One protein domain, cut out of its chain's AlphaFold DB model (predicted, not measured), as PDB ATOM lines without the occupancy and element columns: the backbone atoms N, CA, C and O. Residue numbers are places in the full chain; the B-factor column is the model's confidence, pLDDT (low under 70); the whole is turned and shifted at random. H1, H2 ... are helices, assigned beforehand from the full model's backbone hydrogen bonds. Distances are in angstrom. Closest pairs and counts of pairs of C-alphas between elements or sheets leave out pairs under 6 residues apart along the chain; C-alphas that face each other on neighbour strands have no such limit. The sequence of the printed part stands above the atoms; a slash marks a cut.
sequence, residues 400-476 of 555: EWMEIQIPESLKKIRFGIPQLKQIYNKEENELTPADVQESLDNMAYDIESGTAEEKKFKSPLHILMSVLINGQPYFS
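Overview. This is residues 400 to 476 of the 555 residues of an uncharacterized protein of Bdellovibrionaceae bacterium (UniProt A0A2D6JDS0). The longest helix, H3, runs along the length of a small elongated body, and H5 runs back alongside it the opposite way. The short helices H1 and H2 come before this pair in the chain, with H1 packed on H3, while the tiny H4 sits at the far end, just past the last residue of H3. The printed part has 77 residues with five named helices, H1 to H5 in chain order, and no named strand; the class is all helix. It is compact, with a radius of gyration of the C-alphas of 11.6 A, and spans 34 by 21 by 18 A.

Along the chain. H3, residues 433 to 448, is 22.5 A long, from C-alpha 433 at (96.921, 137.214, 152.061) to C-alpha 448 at (105.546, 122.024, 137.910). H5, residues 460 to 468, measures 12.4 A and ends at C-alpha 468, (90.051, 129.315, 148.100). H2 spans residues 417 to 424, 10.5 A; H1 residues 408 to 412, 6.3 A; H4 residues 451 to 454, 5.2 A.

Arrangement. H3 and H5 touch at a shallow tilt of 24 degrees, opposite ways; their closest C-alphas, of Met 443 and Leu 464, are 7.2 A apart. H1 touches H3, with the C-alphas of Ser 409 and Ala 444 closest at 5.7 A. H2 and H5 only just touch, with 3 pairs of C-alphas within 8 A, the closest those of Ile 423 and Leu 468 at 6.2 A; they run the same way at a shallow tilt of 32 degrees. H4 is close to H3 but not clearly touching, Asp 446 and Ala 452 having the closest C-alphas, 5.2 A. H2 and H3 are apart. In H1, H2, H3 and H5 every O i to N i+4 pair is within hydrogen-bond range; H4 is too short for one.

Size, cuts and confidence. The farthest C-alphas, of Glu 427 and Glu 454, are 34.1 A apart. The printed part has no cut, and no link is long. Mean pLDDT of the printed part is 80.5; residues 427 to 429 and 450 to 458 are under 70.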
ATOM      1  N   GLU A 400      97.783 144.814 150.659       76.44
ATOM      2  CA  GLU A 400      98.272 143.468 151.008       76.44
ATOM      3  C   GLU A 400      97.840 142.361 150.019       76.44
ATOM      4  O   GLU A 400      98.568 141.403 149.776       76.44
ATOM      5  N   TRP A 401      96.655 142.481 149.408       82.81
ATOM      6  CA  TRP A 401      96.150 141.524 148.410       82.81
ATOM      7  C   TRP A 401      96.637 141.826 146.985       82.81
ATOM      8  O   TRP A 401      96.459 140.999 146.086       82.81
ATOM      9  N   MET A 402      97.212 143.008 146.747       77.31
ATOM     10  CA  MET A 402      97.889 143.353 145.493       77.31
ATOM     11  C   MET A 402      99.373 142.967 145.507       77.31
ATOM     12  O   MET A 402      99.947 142.788 144.434       77.31
ATOM     13  N   GLU A 403      99.966 142.792 146.690       82.25
ATOM     14  CA  GLU A 403     101.340 142.303 146.876       82.25
ATOM     15  C   GLU A 403     101.494 140.788 146.647       82.25
ATOM     16  O   GLU A 403     102.612 140.317 146.428       82.25
ATOM     17  N   ILE A 404     100.384 140.030 146.626       85.25
ATOM     18  CA  ILE A 404     100.363 138.584 146.350       85.25
ATOM     19  C   ILE A 404     101.057 138.291 145.010       85.25
ATOM     20  O   ILE A 404     100.576 138.638 143.922       85.25
ATOM     21  N   GLN A 405     102.190 137.600 145.087       85.19
ATOM     22  CA  GLN A 405     103.012 137.223 143.950       85.19
ATOM     23  C   GLN A 405     102.388 136.016 143.257       85.19
ATOM     24  O   GLN A 405     102.400 134.907 143.778       85.19
ATOM     25  N   ILE A 406     101.853 136.219 142.051       87.31
ATOM     26  CA  ILE A 406     101.255 135.137 141.257       87.31
ATOM     27  C   ILE A 406     102.355 134.411 140.450       87.31
ATOM     28  O   ILE A 406     102.915 135.028 139.526       87.31
ATOM     29  N   PRO A 407     102.627 133.114 140.709       86.75
ATOM     30  CA  PRO A 407     103.611 132.318 139.969       86.75
ATOM     31  C   PRO A 407     103.320 132.236 138.464       86.75
ATOM     32  O   PRO A 407     102.170 132.300 138.016       86.75
ATOM     33  N   GLU A 408     104.357 132.073 137.638       84.62
ATOM     34  CA  GLU A 408     104.195 132.027 136.175       84.62
ATOM     35  C   GLU A 408     103.414 130.804 135.681       84.62
ATOM     36  O   GLU A 408     102.614 130.906 134.748       84.62
ATOM     37  N   SER A 409     103.607 129.658 136.332       84.06
ATOM     38  CA  SER A 409     102.812 128.435 136.170       84.06
ATOM     39  C   SER A 409     101.312 128.702 136.361       84.06
ATOM     40  O   SER A 409     100.493 128.237 135.564       84.06
ATOM     41  N   LEU A 410     100.945 129.556 137.319       84.44
ATOM     42  CA  LEU A 410      99.559 129.965 137.557       84.44
ATOM     43  C   LEU A 410      99.042 131.017 136.558       84.44
ATOM     44  O   LEU A 410      97.885 130.946 136.125       84.44
ATOM     45  N   LYS A 411      99.897 131.935 136.086       85.88
ATOM     46  CA  LYS A 411      99.555 132.857 134.981       85.88
ATOM     47  C   LYS A 411      99.202 132.088 133.697       85.88
ATOM     48  O   LYS A 411      98.232 132.440 133.022       85.88
ATOM     49  N   LYS A 412      99.916 130.994 133.389       84.56
ATOM     50  CA  LYS A 412      99.651 130.121 132.223       84.56
ATOM     51  C   LYS A 412      98.246 129.498 132.253       84.56
ATOM     52  O   LYS A 412      97.603 129.414 131.207       84.56
ATOM     53  N   ILE A 413      97.713 129.153 133.432       83.75
ATOM     54  CA  ILE A 413      96.328 128.659 133.582       83.75
ATOM     55  C   ILE A 413      95.275 129.779 133.700       83.75
ATOM     56  O   ILE A 413      94.112 129.502 133.991       83.75
ATOM     57  N   ARG A 414      95.649 131.036 133.414       83.25
ATOM     58  CA  ARG A 414      94.826 132.258 133.515       83.25
ATOM     59  C   ARG A 414      94.425 132.660 134.940       83.25
ATOM     60  O   ARG A 414      93.425 133.366 135.090       83.25
ATOM     61  N   PHE A 415      95.161 132.248 135.974       88.81
ATOM     62  CA  PHE A 415      94.997 132.831 137.309       88.81
ATOM     63  C   PHE A 415      95.560 134.266 137.324       88.81
ATOM     64  O   PHE A 415      96.575 134.547 136.687       88.81
ATOM     65  N   GLY A 416      94.893 135.187 138.021       86.62
ATOM     66  CA  GLY A 416      95.224 136.611 137.997       86.62
ATOM     67  C   GLY A 416      94.404 137.448 138.982       86.62
ATOM     68  O   GLY A 416      93.619 136.937 139.779       86.62
ATOM     69  N   ILE A 417      94.537 138.772 138.877       84.50
ATOM     70  CA  ILE A 417      93.801 139.753 139.697       84.50
ATOM     71  C   ILE A 417      92.266 139.532 139.694       84.50
ATOM     72  O   ILE A 417      91.653 139.682 140.753       84.50
ATOM     73  N   PRO A 418      91.591 139.164 138.577       85.06
ATOM     74  CA  PRO A 418      90.151 138.877 138.601       85.06
ATOM     75  C   PRO A 418      89.768 137.720 139.533       85.06
ATOM     76  O   PRO A 418      88.700 137.758 140.138       85.06
ATOM     77  N   GLN A 419      90.638 136.719 139.663       87.75
ATOM     78  CA  GLN A 419      90.459 135.557 140.526       87.75
ATOM     79  C   GLN A 419      90.697 135.906 141.998       87.75
ATOM     80  O   GLN A 419      89.873 135.557 142.836       87.75
ATOM     81  N   LEU A 420      91.737 136.691 142.308       86.50
ATOM     82  CA  LEU A 420      91.942 137.226 143.662       86.50
ATOM     83  C   LEU A 420      90.730 138.051 144.132       86.50
ATOM     84  O   LEU A 420      90.274 137.888 145.260       86.50
ATOM     85  N   LYS A 421      90.114 138.848 143.243       85.19
ATOM     86  CA  LYS A 421      88.852 139.553 143.550       85.19
ATOM     87  C   LYS A 421      87.688 138.605 143.840       85.19
ATOM     88  O   LYS A 421      86.846 138.936 144.663       85.19
ATOM     89  N   GLN A 422      87.603 137.454 143.173       84.25
ATOM     90  CA  GLN A 422      86.545 136.470 143.443       84.25
ATOM     91  C   GLN A 422      86.701 135.816 144.819       84.25
ATOM     92  O   GLN A 422      85.692 135.562 145.468       84.25
ATOM     93  N   ILE A 423      87.941 135.600 145.261       84.94
ATOM     94  CA  ILE A 423      88.267 135.060 146.585       84.94
ATOM     95  C   ILE A 423      87.984 136.115 147.671       84.94
ATOM     96  O   ILE A 423      87.276 135.829 148.631       84.94
ATOM     97  N   TYR A 424      88.451 137.355 147.495       83.56
ATOM     98  CA  TYR A 424      88.256 138.438 148.473       83.56
ATOM     99  C   TYR A 424      86.787 138.882 148.639       83.56
ATOM    100  O   TYR A 424      86.373 139.296 149.716       83.56
ATOM    101  N   ASN A 425      85.968 138.804 147.585       75.69
ATOM    102  CA  ASN A 425      84.587 139.310 147.608       75.69
ATOM    103  C   ASN A 425      83.577 138.420 148.363       75.69
ATOM    104  O   ASN A 425      82.382 138.723 148.322       75.69
ATOM    105  N   LYS A 426      83.994 137.314 148.991       73.56
ATOM    106  CA  LYS A 426      83.084 136.437 149.737       73.56
ATOM    107  C   LYS A 426      83.056 136.842 151.211       73.56
ATOM    108  O   LYS A 426      84.084 136.854 151.873       73.56
ATOM    109  N   GLU A 427      81.865 137.140 151.719       56.75
ATOM    110  CA  GLU A 427      81.647 137.752 153.044       56.75
ATOM    111  C   GLU A 427      81.987 136.830 154.236       56.75
ATOM    112  O   GLU A 427      82.070 137.300 155.363       56.75
ATOM    113  N   GLU A 428      82.240 135.543 153.978       60.38
ATOM    114  CA  GLU A 428      82.605 134.505 154.961       60.38
ATOM    115  C   GLU A 428      84.086 134.069 154.853       60.38
ATOM    116  O   GLU A 428      84.448 132.992 155.325       60.38
ATOM    117  N   ASN A 429      84.939 134.816 154.138       65.81
ATOM    118  CA  ASN A 429      86.299 134.364 153.821       65.81
ATOM    119  C   ASN A 429      87.338 134.872 154.837       65.81
ATOM    120  O   ASN A 429      87.781 136.013 154.753       65.81
ATOM    121  N   GLU A 430      87.763 134.002 155.757       74.62
ATOM    122  CA  GLU A 430      88.801 134.292 156.769       74.62
ATOM    123  C   GLU A 430      90.249 134.108 156.255       74.62
ATOM    124  O   GLU A 430      91.201 134.321 156.999       74.62
ATOM    125  N   LEU A 431      90.428 133.731 154.982       80.88
ATOM    126  CA  LEU A 431      91.740 133.558 154.342       80.88
ATOM    127  C   LEU A 431      92.578 134.845 154.391       80.88
ATOM    128  O   LEU A 431      92.181 135.874 153.834       80.88
ATOM    129  N   THR A 432      93.771 134.770 154.980       83.62
ATOM    130  CA  THR A 432      94.740 135.873 154.964       83.62
ATOM    131  C   THR A 432      95.459 135.961 153.605       83.62
ATOM    132  O   THR A 432      95.495 134.980 152.853       83.62
ATOM    133  N   PRO A 433      96.086 137.107 153.262       82.69
ATOM    134  CA  PRO A 433      96.921 137.214 152.061       82.69
ATOM    135  C   PRO A 433      98.047 136.168 152.025       82.69
ATOM    136  O   PRO A 433      98.376 135.658 150.954       82.69
ATOM    137  N   ALA A 434      98.599 135.820 153.193       83.62
ATOM    138  CA  ALA A 434      99.651 134.820 153.345       83.62
ATOM    139  C   ALA A 434      99.145 133.399 153.044       83.62
ATOM    140  O   ALA A 434      99.781 132.689 152.270       83.62
ATOM    141  N   ASP A 435      97.970 133.018 153.558       86.38
ATOM    142  CA  ASP A 435      97.355 131.715 153.255       86.38
ATOM    143  C   ASP A 435      97.075 131.567 151.755       86.38
ATOM    144  O   ASP A 435      97.258 130.495 151.170       86.38
ATOM    145  N   VAL A 436      96.632 132.652 151.107       87.81
ATOM    146  CA  VAL A 436      96.423 132.679 149.656       87.81
ATOM    147  C   VAL A 436      97.755 132.542 148.924       87.81
ATOM    148  O   VAL A 436      97.822 131.732 148.005       87.81
ATOM    149  N   GLN A 437      98.809 133.257 149.331       87.81
ATOM    150  CA  GLN A 437     100.149 133.133 148.745       87.81
ATOM    151  C   GLN A 437     100.675 131.691 148.835       87.81
ATOM    152  O   GLN A 437     100.974 131.094 147.802       87.81
ATOM    153  N   GLU A 438     100.678 131.090 150.030       86.75
ATOM    154  CA  GLU A 438     101.109 129.701 150.236       86.75
ATOM    155  C   GLU A 438     100.281 128.725 149.379       86.75
ATOM    156  O   GLU A 438     100.816 127.810 148.754       86.75
ATOM    157  N   SER A 439      98.974 128.971 149.255       89.81
ATOM    158  CA  SER A 439      98.081 128.198 148.386       89.81
ATOM    159  C   SER A 439      98.425 128.309 146.895       89.81
ATOM    160  O   SER A 439      98.253 127.334 146.153       89.81
ATOM    161  N   LEU A 440      98.883 129.479 146.433       90.19
ATOM    162  CA  LEU A 440      99.360 129.665 145.061       90.19
ATOM    163  C   LEU A 440     100.675 128.917 144.842       90.19
ATOM    164  O   LEU A 440     100.803 128.213 143.842       90.19
ATOM    165  N   ASP A 441     101.612 129.016 145.780       89.00
ATOM    166  CA  ASP A 441     102.931 128.389 145.676       89.00
ATOM    167  C   ASP A 441     102.827 126.852 145.735       89.00
ATOM    168  O   ASP A 441     103.421 126.149 144.913       89.00
ATOM    169  N   ASN A 442     101.952 126.321 146.595       88.50
ATOM    170  CA  ASN A 442     101.590 124.901 146.647       88.50
ATOM    171  C   ASN A 442     100.995 124.396 145.318       88.50
ATOM    172  O   ASN A 442     101.361 123.321 144.838       88.50
ATOM    173  N   MET A 443     100.090 125.157 144.692       88.50
ATOM    174  CA  MET A 443      99.508 124.779 143.396       88.50
ATOM    175  C   MET A 443     100.503 124.952 142.237       88.50
ATOM    176  O   MET A 443     100.474 124.171 141.287       88.50
ATOM    177  N   ALA A 444     101.398 125.941 142.299       88.06
ATOM    178  CA  ALA A 444     102.485 126.102 141.338       88.06
ATOM    179  C   ALA A 444     103.425 124.888 141.366       88.06
ATOM    180  O   ALA A 444     103.703 124.314 140.312       88.06
ATOM    181  N   TYR A 445     103.802 124.419 142.562       86.50
ATOM    182  CA  TYR A 445     104.576 123.189 142.732       86.50
ATOM    183  C   TYR A 445     103.864 121.956 142.151       86.50
ATOM    184  O   TYR A 445     104.489 121.175 141.433       86.50
ATOM    185  N   ASP A 446     102.560 121.771 142.391       84.00
ATOM    186  CA  ASP A 446     101.807 120.629 141.835       84.00
ATOM    187  C   ASP A 446     101.668 120.680 140.297       84.00
ATOM    188  O   ASP A 446     101.606 119.639 139.637       84.00
ATOM    189  N   ILE A 447     101.662 121.880 139.704       83.25
ATOM    190  CA  ILE A 447     101.699 122.076 138.243       83.25
ATOM    191  C   ILE A 447     103.094 121.760 137.684       83.25
ATOM    192  O   ILE A 447     103.204 121.130 136.635       83.25
ATOM    193  N   GLU A 448     104.158 122.180 138.368       83.25
ATOM    194  CA  GLU A 448     105.546 122.024 137.910       83.25
ATOM    195  C   GLU A 448     106.101 120.609 138.138       83.25
ATOM    196  O   GLU A 448     106.874 120.112 137.320       83.25
ATOM    197  N   SER A 449     105.651 119.921 139.190       75.69
ATOM    198  CA  SER A 449     105.967 118.510 139.465       75.69
ATOM    199  C   SER A 449     105.103 117.511 138.679       75.69
ATOM    200  O   SER A 449     105.317 116.306 138.788       75.69
ATOM    201  N   GLY A 450     104.115 117.976 137.900       68.25
ATOM    202  CA  GLY A 450     103.211 117.134 137.098       68.25
ATOM    203  C   GLY A 450     102.159 116.349 137.900       68.25
ATOM    204  O   GLY A 450     101.264 115.727 137.324       68.25
ATOM    205  N   THR A 451     102.200 116.417 139.230       60.28
ATOM    206  CA  THR A 451     101.283 115.709 140.142       60.28
ATOM    207  C   THR A 451      99.830 116.191 140.024       60.28
ATOM    208  O   THR A 451      98.893 115.422 140.273       60.28
ATOM    209  N   ALA A 452      99.612 117.425 139.551       55.19
ATOM    210  CA  ALA A 452      98.295 117.932 139.165       55.19
ATOM    211  C   ALA A 452      97.658 117.155 137.990       55.19
ATOM    212  O   ALA A 452      96.430 117.040 137.926       55.19
ATOM    213  N   GLU A 453      98.459 116.605 137.071       51.41
ATOM    214  CA  GLU A 453      97.967 115.858 135.904       51.41
ATOM    215  C   GLU A 453      97.675 114.388 136.248       51.41
ATOM    216  O   GLU A 453      96.626 113.855 135.863       51.41
ATOM    217  N   GLU A 454      98.527 113.752 137.063       52.00
ATOM    218  CA  GLU A 454      98.339 112.366 137.530       52.00
ATOM    219  C   GLU A 454      97.000 112.157 138.258       52.00
ATOM    220  O   GLU A 454      96.339 111.123 138.103       52.00
ATOM    221  N   LYS A 455      96.538 113.172 139.000       54.72
ATOM    222  CA  LYS A 455      95.267 113.156 139.746       54.72
ATOM    223  C   LYS A 455      94.005 113.272 138.860       54.72
ATOM    224  O   LYS A 455      92.893 113.333 139.386       54.72
ATOM    225  N   LYS A 456      94.131 113.240 137.521       55.06
ATOM    226  CA  LYS A 456      93.021 113.324 136.532       55.06
ATOM    227  C   LYS A 456      92.155 114.580 136.678       55.06
ATOM    228  O   LYS A 456      90.948 114.568 136.396       55.06
ATOM    229  N   PHE A 457      92.752 115.675 137.128       57.16
ATOM    230  CA  PHE A 457      92.033 116.913 137.366       57.16
ATOM    231  C   PHE A 457      91.677 117.619 136.054       57.16
ATOM    232  O   PHE A 457      92.538 118.025 135.282       57.16
ATOM    233  N   LYS A 458      90.375 117.812 135.805       63.09
ATOM    234  CA  LYS A 458      89.873 118.440 134.567       63.09
ATOM    235  C   LYS A 458      90.261 119.920 134.417       63.09
ATOM    236  O   LYS A 458      90.130 120.461 133.324       63.09
ATOM    237  N   SER A 459      90.668 120.580 135.503       79.56
ATOM    238  CA  SER A 459      91.242 121.931 135.503       79.56
ATOM    239  C   SER A 459      91.866 122.241 136.876       79.56
ATOM    240  O   SER A 459      91.111 122.353 137.846       79.56
ATOM    241  N   PRO A 460      93.197 122.430 136.983       81.44
ATOM    242  CA  PRO A 460      93.850 122.855 138.229       81.44
ATOM    243  C   PRO A 460      93.307 124.190 138.761       81.44
ATOM    244  O   PRO A 460      93.037 124.322 139.954       81.44
ATOM    245  N   LEU A 461      93.017 125.141 137.858       86.19
ATOM    246  CA  LEU A 461      92.399 126.431 138.194       86.19
ATOM    247  C   LEU A 461      91.081 126.247 138.953       86.19
ATOM    248  O   LEU A 461      90.832 126.946 139.929       86.19
ATOM    249  N   HIS A 462      90.225 125.324 138.503       86.50
ATOM    250  CA  HIS A 462      88.921 125.104 139.128       86.50
ATOM    251  C   HIS A 462      89.048 124.578 140.561       86.50
ATOM    252  O   HIS A 462      88.253 124.962 141.413       86.50
ATOM    253  N   ILE A 463      90.057 123.747 140.832       86.06
ATOM    254  CA  ILE A 463      90.301 123.169 142.159       86.06
ATOM    255  C   ILE A 463      90.822 124.237 143.107       86.06
ATOM    256  O   ILE A 463      90.192 124.463 144.138       86.06
ATOM    257  N   LEU A 464      91.880 124.955 142.709       88.62
ATOM    258  CA  LEU A 464      92.415 126.096 143.455       88.62
ATOM    259  C   LEU A 464      91.296 127.088 143.804       88.62
ATOM    260  O   LEU A 464      91.127 127.474 144.954       88.62
ATOM    261  N   MET A 465      90.468 127.425 142.811       89.31
ATOM    262  CA  MET A 465      89.340 128.334 142.987       89.31
ATOM    263  C   MET A 465      88.257 127.767 143.909       89.31
ATOM    264  O   MET A 465      87.723 128.502 144.727       89.31
ATOM    265  N   SER A 466      87.938 126.472 143.823       86.56
ATOM    266  CA  SER A 466      86.939 125.843 144.699       86.56
ATOM    267  C   SER A 466      87.377 125.766 146.163       86.56
ATOM    268  O   SER A 466      86.530 125.852 147.044       86.56
ATOM    269  N   VAL A 467      88.679 125.628 146.421       87.06
ATOM    270  CA  VAL A 467      89.250 125.555 147.773       87.06
ATOM    271  C   VAL A 467      89.335 126.963 148.377       87.06
ATOM    272  O   VAL A 467      88.748 127.208 149.430       87.06
ATOM    273  N   LEU A 468      89.903 127.926 147.642       87.94
ATOM    274  CA  LEU A 468      90.051 129.315 148.100       87.94
ATOM    275  C   LEU A 468      88.724 130.090 148.205       87.94
ATOM    276  O   LEU A 468      88.574 130.930 149.088       87.94
ATOM    277  N   ILE A 469      87.722 129.812 147.361       86.00
ATOM    278  CA  ILE A 469      86.366 130.377 147.536       86.00
ATOM    279  C   ILE A 469      85.664 129.779 148.768       86.00
ATOM    280  O   ILE A 469      84.706 130.362 149.277       86.00
ATOM    281  N   ASN A 470      86.106 128.631 149.278       83.94
ATOM    282  CA  ASN A 470      85.509 127.987 150.447       83.94
ATOM    283  C   ASN A 470      86.217 128.324 151.771       83.94
ATOM    284  O   ASN A 470      85.914 127.681 152.770       83.94
ATOM    285  N   GLY A 471      87.112 129.319 151.805       82.25
ATOM    286  CA  GLY A 471      87.793 129.725 153.040       82.25
ATOM    287  C   GLY A 471      88.805 128.710 153.542       82.25
ATOM    288  O   GLY A 471      89.015 128.603 154.744       82.25
ATOM    289  N   GLN A 472      89.396 127.922 152.644       84.38
ATOM    290  CA  GLN A 472      90.389 126.910 152.988       84.38
ATOM    291  C   GLN A 472      91.687 127.171 152.212       84.38
ATOM    292  O   GLN A 472      91.611 127.425 151.006       84.38
ATOM    293  N   PRO A 473      92.865 127.097 152.856       87.38
ATOM    294  CA  PRO A 473      94.138 127.085 152.147       87.38
ATOM    295  C   PRO A 473      94.303 125.795 151.330       87.38
ATOM    296  O   PRO A 473      93.771 124.732 151.667       87.38
ATOM    297  N   TYR A 474      95.034 125.892 150.223       88.31
ATOM    298  CA  TYR A 474      95.374 124.767 149.362       88.31
ATOM    299  C   TYR A 474      96.743 124.195 149.732       88.31
ATOM    300  O   TYR A 474      97.738 124.915 149.743       88.31
ATOM    301  N   PHE A 475      96.801 122.882 149.946       84.62
ATOM    302  CA  PHE A 475      98.027 122.167 150.296       84.62
ATOM    303  C   PHE A 475      98.413 121.155 149.216       84.62
ATOM    304  O   PHE A 475      97.605 120.299 148.838       84.62
ATOM    305  N   SER A 476      99.671 121.205 148.770       83.25
ATOM    306  CA  SER A 476     100.245 120.162 147.919       83.25
ATOM    307  C   SER A 476     100.620 118.951 148.773       83.25
ATOM    308  O   SER A 476     101.552 118.967 149.578       83.25
TER     309      SER A 476